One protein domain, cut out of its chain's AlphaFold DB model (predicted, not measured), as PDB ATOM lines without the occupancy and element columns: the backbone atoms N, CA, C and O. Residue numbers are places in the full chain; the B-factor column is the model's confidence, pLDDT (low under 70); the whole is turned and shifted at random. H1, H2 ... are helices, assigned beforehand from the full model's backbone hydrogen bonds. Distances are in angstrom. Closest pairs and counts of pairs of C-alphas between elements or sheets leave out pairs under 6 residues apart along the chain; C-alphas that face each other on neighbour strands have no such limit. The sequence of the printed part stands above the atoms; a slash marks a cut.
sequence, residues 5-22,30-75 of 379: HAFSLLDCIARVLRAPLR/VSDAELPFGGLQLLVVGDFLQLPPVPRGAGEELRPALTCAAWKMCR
ATOM      1  N   HIS A   5     115.858 -87.989  38.529       84.00
ATOM      2  CA  HIS A   5     114.689 -88.761  38.935       84.00
ATOM      3  C   HIS A   5     113.586 -88.688  37.876       84.00
ATOM      4  O   HIS A   5     113.172 -89.725  37.365       84.00
ATOM      5  N   ALA A   6     113.191 -87.478  37.463       83.56
ATOM      6  CA  ALA A   6     112.179 -87.287  36.427       83.56
ATOM      7  C   ALA A   6     112.584 -87.953  35.104       83.56
ATOM      8  O   ALA A   6     111.774 -88.632  34.485       83.56
ATOM      9  N   PHE A   7     113.849 -87.825  34.692       87.81
ATOM     10  CA  PHE A   7     114.332 -88.449  33.459       87.81
ATOM     11  C   PHE A   7     114.271 -89.983  33.514       87.81
ATOM     12  O   PHE A   7     113.831 -90.620  32.561       87.81
ATOM     13  N   SER A   8     114.664 -90.580  34.645       86.81
ATOM     14  CA  SER A   8     114.572 -92.034  34.852       86.81
ATOM     15  C   SER A   8     113.119 -92.512  34.905       86.81
ATOM     16  O   SER A   8     112.795 -93.560  34.359       86.81
ATOM     17  N   LEU A   9     112.231 -91.733  35.526       85.50
ATOM     18  CA  LEU A   9     110.810 -92.053  35.587       85.50
ATOM     19  C   LEU A   9     110.177 -92.037  34.189       85.50
ATOM     20  O   LEU A   9     109.432 -92.952  33.848       85.50
ATOM     21  N   LEU A  10     110.516 -91.041  33.363       87.56
ATOM     22  CA  LEU A  10     110.068 -90.972  31.971       87.56
ATOM     23  C   LEU A  10     110.565 -92.173  31.149       87.56
ATOM     24  O   LEU A  10     109.781 -92.735  30.386       87.56
ATOM     25  N   ASP A  11     111.819 -92.603  31.336       87.75
ATOM     26  CA  ASP A  11     112.360 -93.822  30.711       87.75
ATOM     27  C   ASP A  11     111.550 -95.065  31.112       87.75
ATOM     28  O   ASP A  11     111.087 -95.809  30.244       87.75
ATOM     29  N   CYS A  12     111.312 -95.255  32.414       86.12
ATOM     30  CA  CYS A  12     110.515 -96.366  32.939       86.12
ATOM     31  C   CYS A  12     109.099 -96.383  32.352       86.12
ATOM     32  O   CYS A  12     108.654 -97.416  31.851       86.12
ATOM     33  N   ILE A  13     108.405 -95.241  32.372       85.75
ATOM     34  CA  ILE A  13     107.050 -95.113  31.818       85.75
ATOM     35  C   ILE A  13     107.055 -95.457  30.325       85.75
ATOM     36  O   ILE A  13     106.237 -96.261  29.875       85.75
ATOM     37  N   ALA A  14     107.997 -94.908  29.556       86.19
ATOM     38  CA  ALA A  14     108.085 -95.154  28.122       86.19
ATOM     39  C   ALA A  14     108.345 -96.636  27.796       86.19
ATOM     40  O   ALA A  14     107.707 -97.182  26.895       86.19
ATOM     41  N   ARG A  15     109.217 -97.317  28.551       86.38
ATOM     42  CA  ARG A  15     109.464 -98.762  28.393       86.38
ATOM     43  C   ARG A  15     108.227 -99.594  28.711       86.38
ATOM     44  O   ARG A  15     107.891-100.486  27.936       86.38
ATOM     45  N   VAL A  16     107.532 -99.293  29.812       86.50
ATOM     46  CA  VAL A  16     106.325-100.023  30.233       86.50
ATOM     47  C   VAL A  16     105.212 -99.881  29.198       86.50
ATOM     48  O   VAL A  16     104.637-100.883  28.780       86.50
ATOM     49  N   LEU A  17     104.943 -98.659  28.732       83.44
ATOM     50  CA  LEU A  17     103.892 -98.407  27.743       83.44
ATOM     51  C   LEU A  17     104.199 -99.033  26.376       83.44
ATOM     52  O   LEU A  17     103.279 -99.382  25.637       83.44
ATOM     53  N   ARG A  18     105.482 -99.191  26.029       81.38
ATOM     54  CA  ARG A  18     105.905 -99.711  24.720       81.38
ATOM     55  C   ARG A  18     106.238-101.201  24.711       81.38
ATOM     56  O   ARG A  18     106.278-101.791  23.633       81.38
ATOM     57  N   ALA A  19     106.370-101.839  25.873       74.62
ATOM     58  CA  ALA A  19     106.579-103.283  25.991       74.62
ATOM     59  C   ALA A  19     105.525-104.151  25.257       74.62
ATOM     60  O   ALA A  19     105.913-105.146  24.642       74.62
ATOM     61  N   PRO A  20     104.216-103.814  25.243       67.62
ATOM     62  CA  PRO A  20     103.205-104.642  24.577       67.62
ATOM     63  C   PRO A  20     103.099-104.419  23.059       67.62
ATOM     64  O   PRO A  20     102.516-105.253  22.364       67.62
ATOM     65  N   LEU A  21     103.620-103.305  22.528       60.59
ATOM     66  CA  LEU A  21     103.263-102.802  21.191       60.59
ATOM     67  C   LEU A  21     103.896-103.577  20.023       60.59
ATOM     68  O   LEU A  21     103.496-103.378  18.877       60.59
ATOM     69  N   ARG A  22     104.839-104.494  20.273       56.81
ATOM     70  CA  ARG A  22     105.603-105.171  19.212       56.81
ATOM     71  C   ARG A  22     105.497-106.702  19.238       56.81
ATOM     72  O   ARG A  22     106.495-107.404  19.155       56.81
ATOM     73  N   VAL A  30     116.252-107.014  19.621       61.09
ATOM     74  CA  VAL A  30     116.113-106.495  20.998       61.09
ATOM     75  C   VAL A  30     114.719-105.895  21.192       61.09
ATOM     76  O   VAL A  30     114.245-105.155  20.323       61.09
ATOM     77  N   SER A  31     114.055-106.244  22.296       68.94
ATOM     78  CA  SER A  31     112.704-105.766  22.602       68.94
ATOM     79  C   SER A  31     112.712-104.249  22.791       68.94
ATOM     80  O   SER A  31     113.630-103.706  23.402       68.94
ATOM     81  N   ASP A  32     111.678-103.543  22.325       68.38
ATOM     82  CA  ASP A  32     111.548-102.095  22.545       68.38
ATOM     83  C   ASP A  32     111.629-101.759  24.050       68.38
ATOM     84  O   ASP A  32     112.226-100.755  24.416       68.38
ATOM     85  N   ALA A  33     111.143-102.641  24.937       71.56
ATOM     86  CA  ALA A  33     111.257-102.492  26.394       71.56
ATOM     87  C   ALA A  33     112.711-102.501  26.916       71.56
ATOM     88  O   ALA A  33     113.005-101.929  27.969       71.56
ATOM     89  N   GLU A  34     113.627-103.139  26.187       79.88
ATOM     90  CA  GLU A  34     115.055-103.212  26.516       79.88
ATOM     91  C   GLU A  34     115.808-101.965  26.022       79.88
ATOM     92  O   GLU A  34     116.834-101.590  26.600       79.88
ATOM     93  N   LEU A  35     115.260-101.247  25.034       87.31
ATOM     94  CA  LEU A  35     115.809 -99.987  24.538       87.31
ATOM     95  C   LEU A  35     115.479 -98.806  25.475       87.31
ATOM     96  O   LEU A  35     114.392 -98.760  26.058       87.31
ATOM     97  N   PRO A  36     116.387 -97.818  25.613       89.00
ATOM     98  CA  PRO A  36     116.083 -96.579  26.324       89.00
ATOM     99  C   PRO A  36     114.840 -95.902  25.740       89.00
ATOM    100  O   PRO A  36     114.642 -95.863  24.526       89.00
ATOM    101  N   PHE A  37     113.982 -95.418  26.633       90.88
ATOM    102  CA  PHE A  37     112.682 -94.809  26.385       90.88
ATOM    103  C   PHE A  37     111.770 -95.654  25.492       90.88
ATOM    104  O   PHE A  37     110.996 -95.130  24.693       90.88
ATOM    105  N   GLY A  38     111.872 -96.980  25.580       87.75
ATOM    106  CA  GLY A  38     111.062 -97.859  24.747       87.75
ATOM    107  C   GLY A  38     111.408 -97.767  23.252       87.75
ATOM    108  O   GLY A  38     110.559 -98.069  22.416       87.75
ATOM    109  N   GLY A  39     112.591 -97.253  22.892       86.94
ATOM    110  CA  GLY A  39     112.982 -96.981  21.507       86.94
ATOM    111  C   GLY A  39     112.465 -95.654  20.936       86.94
ATOM    112  O   GLY A  39     112.549 -95.448  19.727       86.94
ATOM    113  N   LEU A  40     111.927 -94.751  21.766       89.88
ATOM    114  CA  LEU A  40     111.569 -93.403  21.321       89.88
ATOM    115  C   LEU A  40     112.810 -92.614  20.892       89.88
ATOM    116  O   LEU A  40     113.848 -92.630  21.555       89.88
ATOM    117  N   GLN A  41     112.668 -91.861  19.804       89.94
ATOM    118  CA  GLN A  41     113.658 -90.864  19.432       89.94
ATOM    119  C   GLN A  41     113.534 -89.662  20.368       89.94
ATOM    120  O   GLN A  41     112.474 -89.047  20.465       89.94
ATOM    121  N   LEU A  42     114.630 -89.322  21.041       91.06
ATOM    122  CA  LEU A  42     114.686 -88.184  21.949       91.06
ATOM    123  C   LEU A  42     115.440 -87.020  21.309       91.06
ATOM    124  O   LEU A  42     116.565 -87.183  20.839       91.06
ATOM    125  N   LEU A  43     114.828 -85.838  21.351       91.00
ATOM    126  CA  LEU A  43     115.480 -84.562  21.084       91.00
ATOM    127  C   LEU A  43     115.473 -83.753  22.384       91.00
ATOM    128  O   LEU A  43     114.411 -83.378  22.876       91.00
ATOM    129  N   VAL A  44     116.655 -83.504  22.946       89.00
ATOM    130  CA  VAL A  44     116.818 -82.742  24.192       89.00
ATOM    131  C   VAL A  44     117.613 -81.481  23.891       89.00
ATOM    132  O   VAL A  44     118.701 -81.556  23.326       89.00
ATOM    133  N   VAL A  45     117.077 -80.324  24.281       89.44
ATOM    134  CA  VAL A  45     117.699 -79.011  24.063       89.44
ATOM    135  C   VAL A  45     117.826 -78.288  25.398       89.44
ATOM    136  O   VAL A  45     116.898 -78.292  26.206       89.44
ATOM    137  N   GLY A  46     118.975 -77.664  25.638       88.50
ATOM    138  CA  GLY A  46     119.217 -76.879  26.842       88.50
ATOM    139  C   GLY A  46     120.690 -76.540  27.045       88.50
ATOM    140  O   GLY A  46     121.555 -76.964  26.282       88.50
ATOM    141  N   ASP A  47     120.958 -75.781  28.103       89.81
ATOM    142  CA  ASP A  47     122.305 -75.416  28.539       89.81
ATOM    143  C   ASP A  47     122.504 -75.870  29.987       89.81
ATOM    144  O   ASP A  47     121.892 -75.323  30.910       89.81
ATOM    145  N   PHE A  48     123.342 -76.889  30.186       89.31
ATOM    146  CA  PHE A  48     123.576 -77.480  31.506       89.31
ATOM    147  C   PHE A  48     124.435 -76.599  32.427       89.31
ATOM    148  O   PHE A  48     124.583 -76.920  33.600       89.31
ATOM    149  N   LEU A  49     124.976 -75.481  31.929       89.56
ATOM    150  CA  LEU A  49     125.683 -74.485  32.745       89.56
ATOM    151  C   LEU A  49     124.759 -73.350  33.238       89.56
ATOM    152  O   LEU A  49     125.217 -72.427  33.909       89.56
ATOM    153  N   GLN A  50     123.457 -73.411  32.925       90.62
ATOM    154  CA  GLN A  50     122.425 -72.538  33.504       90.62
ATOM    155  C   GLN A  50     121.877 -73.114  34.826       90.62
ATOM    156  O   GLN A  50     122.547 -73.889  35.501       90.62
ATOM    157  N   LEU A  51     120.658 -72.721  35.219       87.81
ATOM    158  CA  LEU A  51     120.073 -73.086  36.508       87.81
ATOM    159  C   LEU A  51     119.863 -74.603  36.651       87.81
ATOM    160  O   LEU A  51     119.227 -75.210  35.770       87.81
ATOM    161  N   PRO A  52     120.319 -75.208  37.767       84.19
ATOM    162  CA  PRO A  52     120.062 -76.607  38.082       84.19
ATOM    163  C   PRO A  52     118.559 -76.872  38.285       84.19
ATOM    164  O   PRO A  52     117.740 -75.948  38.315       84.19
ATOM    165  N   PRO A  53     118.139 -78.145  38.363       81.44
ATOM    166  CA  PRO A  53     116.773 -78.475  38.751       81.44
ATOM    167  C   PRO A  53     116.433 -77.911  40.142       81.44
ATOM    168  O   PRO A  53     117.258 -77.965  41.050       81.44
ATOM    169  N   VAL A  54     115.210 -77.401  40.309       76.94
ATOM    170  CA  VAL A  54     114.743 -76.808  41.573       76.94
ATOM    171  C   VAL A  54     114.025 -77.876  42.404       76.94
ATOM    172  O   VAL A  54     113.062 -78.457  41.892       76.94
ATOM    173  N   PRO A  55     114.461 -78.159  43.647       72.62
ATOM    174  CA  PRO A  55     113.797 -79.127  44.518       72.62
ATOM    175  C   PRO A  55     112.387 -78.658  44.878       72.62
ATOM    176  O   PRO A  55     112.157 -77.466  45.094       72.62
ATOM    177  N   ARG A  56     111.429 -79.590  44.937       66.19
ATOM    178  CA  ARG A  56     110.034 -79.282  45.295       66.19
ATOM    179  C   ARG A  56     109.773 -79.445  46.796       66.19
ATOM    180  O   ARG A  56     108.795 -78.891  47.290       66.19
ATOM    181  N   GLY A  57     110.650 -80.147  47.522       62.62
ATOM    182  CA  GLY A  57     110.556 -80.360  48.971       62.62
ATOM    183  C   GLY A  57     111.894 -80.237  49.710       62.62
ATOM    184  O   GLY A  57     112.970 -80.317  49.118       62.62
ATOM    185  N   ALA A  58     111.827 -80.036  51.030       53.66
ATOM    186  CA  ALA A  58     113.010 -79.991  51.887       53.66
ATOM    187  C   ALA A  58     113.711 -81.362  51.919       53.66
ATOM    188  O   ALA A  58     113.073 -82.376  52.182       53.66
ATOM    189  N   GLY A  59     115.023 -81.382  51.657       57.94
ATOM    190  CA  GLY A  59     115.839 -82.605  51.650       57.94
ATOM    191  C   GLY A  59     115.896 -83.347  50.311       57.94
ATOM    192  O   GLY A  59     116.577 -84.365  50.213       57.94
ATOM    193  N   GLU A  60     115.229 -82.846  49.268       64.31
ATOM    194  CA  GLU A  60     115.312 -83.419  47.924       64.31
ATOM    195  C   GLU A  60     116.598 -82.945  47.223       64.31
ATOM    196  O   GLU A  60     116.687 -81.818  46.739       64.31
ATOM    197  N   GLU A  61     117.627 -83.795  47.166       63.50
ATOM    198  CA  GLU A  61     118.817 -83.515  46.356       63.50
ATOM    199  C   GLU A  61     118.533 -83.866  44.889       63.50
ATOM    200  O   GLU A  61     118.526 -85.033  44.482       63.50
ATOM    201  N   LEU A  62     118.297 -82.845  44.064       74.94
ATOM    202  CA  LEU A  62     118.079 -83.050  42.638       74.94
ATOM    203  C   LEU A  62     119.396 -83.083  41.873       74.94
ATOM    204  O   LEU A  62     120.028 -82.059  41.616       74.94
ATOM    205  N   ARG A  63     119.760 -84.278  41.412       81.88
ATOM    206  CA  ARG A  63     120.877 -84.446  40.481       81.88
ATOM    207  C   ARG A  63     120.469 -84.071  39.052       81.88
ATOM    208  O   ARG A  63     119.325 -84.330  38.662       81.88
ATOM    209  N   PRO A  64     121.375 -83.502  38.239       84.69
ATOM    210  CA  PRO A  64     121.109 -83.237  36.826       84.69
ATOM    211  C   PRO A  64     120.804 -84.522  36.036       84.69
ATOM    212  O   PRO A  64     121.376 -85.575  36.308       84.69
ATOM    213  N   ALA A  65     119.944 -84.452  35.012       86.75
ATOM    214  CA  ALA A  65     119.577 -85.623  34.199       86.75
ATOM    215  C   ALA A  65     120.782 -86.394  33.621       86.75
ATOM    216  O   ALA A  65     120.766 -87.621  33.587       86.75
ATOM    217  N   LEU A  66     121.860 -85.689  33.257       86.44
ATOM    218  CA  LEU A  66     123.101 -86.263  32.715       86.44
ATOM    219  C   LEU A  66     123.773 -87.308  33.622       86.44
ATOM    220  O   LEU A  66     124.544 -88.140  33.140       86.44
ATOM    221  N   THR A  67     123.494 -87.300  34.930       86.88
ATOM    222  CA  THR A  67     124.133 -88.235  35.863       86.88
ATOM    223  C   THR A  67     123.445 -89.601  35.905       86.88
ATOM    224  O   THR A  67     124.051 -90.562  36.386       86.88
ATOM    225  N   CYS A  68     122.193 -89.714  35.441       88.31
ATOM    226  CA  CYS A  68     121.405 -90.937  35.599       88.31
ATOM    227  C   CYS A  68     121.759 -92.025  34.568       88.31
ATOM    228  O   CYS A  68     122.301 -91.758  33.493       88.31
ATOM    229  N   ALA A  69     121.443 -93.280  34.901       89.50
ATOM    230  CA  ALA A  69     121.720 -94.425  34.035       89.50
ATOM    231  C   ALA A  69     120.947 -94.345  32.711       89.50
ATOM    232  O   ALA A  69     121.537 -94.570  31.657       89.50
ATOM    233  N   ALA A  70     119.669 -93.948  32.753       89.50
ATOM    234  CA  ALA A  70     118.837 -93.807  31.560       89.50
ATOM    235  C   ALA A  70     119.465 -92.846  30.535       89.50
ATOM    236  O   ALA A  70     119.548 -93.176  29.353       89.50
ATOM    237  N   TRP A  71     120.005 -91.704  30.980       90.81
ATOM    238  CA  TRP A  71     120.713 -90.764  30.105       90.81
ATOM    239  C   TRP A  71     121.934 -91.409  29.443       90.81
ATOM    240  O   TRP A  71     122.104 -91.340  28.226       90.81
ATOM    241  N   LYS A  72     122.767 -92.094  30.237       90.38
ATOM    242  CA  LYS A  72     123.970 -92.789  29.748       90.38
ATOM    243  C   LYS A  72     123.626 -93.895  28.743       90.38
ATOM    244  O   LYS A  72     124.334 -94.058  27.750       90.38
ATOM    245  N   MET A  73     122.527 -94.617  28.960       90.19
ATOM    246  CA  MET A  73     122.040 -95.663  28.053       90.19
ATOM    247  C   MET A  73     121.577 -95.115  26.704       90.19
ATOM    248  O   MET A  73     121.742 -95.794  25.694       90.19
ATOM    249  N   CYS A  74     121.039 -93.892  26.667       90.25
ATOM    250  CA  CYS A  74     120.593 -93.269  25.422       90.25
ATOM    251  C   CYS A  74     121.740 -92.990  24.440       90.25
ATOM    252  O   CYS A  74     121.477 -92.857  23.249       90.25
ATOM    253  N   ARG A  75     122.992 -92.885  24.923       89.00
ATOM    254  CA  ARG A  75     124.177 -92.551  24.106       89.00
ATOM    255  C   ARG A  75     123.905 -91.365  23.169       89.00
ATOM    256  O   ARG A  75     124.084 -91.460  21.955       89.00
TER     257      ARG A  75
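This is residues 5 to 22 and 30 to 75 of the 379 residues of the protein "Putative PIF1 helicase-like protein" of Leptomonas seymouri (UniProt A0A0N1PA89). With little regular structure, this is a small cluster of three helices, the longer H1 with the short H2 and H3 packed on it, and a long loop, residues 40 to 68, that runs out from H2 and folds back to H3. The printed part has 64 residues, 24 of them in H1, H2 and H3, in that order; the class is all helix, with no named strand. It is loose, radius of gyration of the C-alphas 13.6 A, and elongated, spanning 40 by 24 by 15 A.

H1, residues 5 to 18, touches H2, residues 36 to 39; their closest C-alphas, Arg 15 and Gly 38, are 4.1 A apart. With residues 7 to 11 alone, H1 touches H3, residues 69 to 74, at a steep tilt of 58 degrees, the same way; the closest C-alphas, Ser 8 and Ala 70, are 5.7 A apart. H2 and H3 only just touch, with 3 pairs of C-alphas within 8 A, the closest Pro 36 and Cys 74 at 5.7 A. In H1 and H3 every O i to N i+4 pair is within hydrogen-bond range; H2 is too short for one.

H1 starts at C-alpha 5 (114.689, -88.761, 38.935) and is 20.0 A long. H2 is 5.7 A long. H3, 8.8 A, ends at C-alpha 74 (120.593, -93.269, 25.422).

The farthest C-alphas, Arg 22 and Ala 58, are 41.9 A apart. Residues 23 to 29 are not printed; C-alphas 22 and 30 are 10.7 A apart across this cut, in the link H1 to H2. The link H2 to H3 is long. The pLDDT is under 70 at residues 20 to 22, 30 to 32 and 56 to 61.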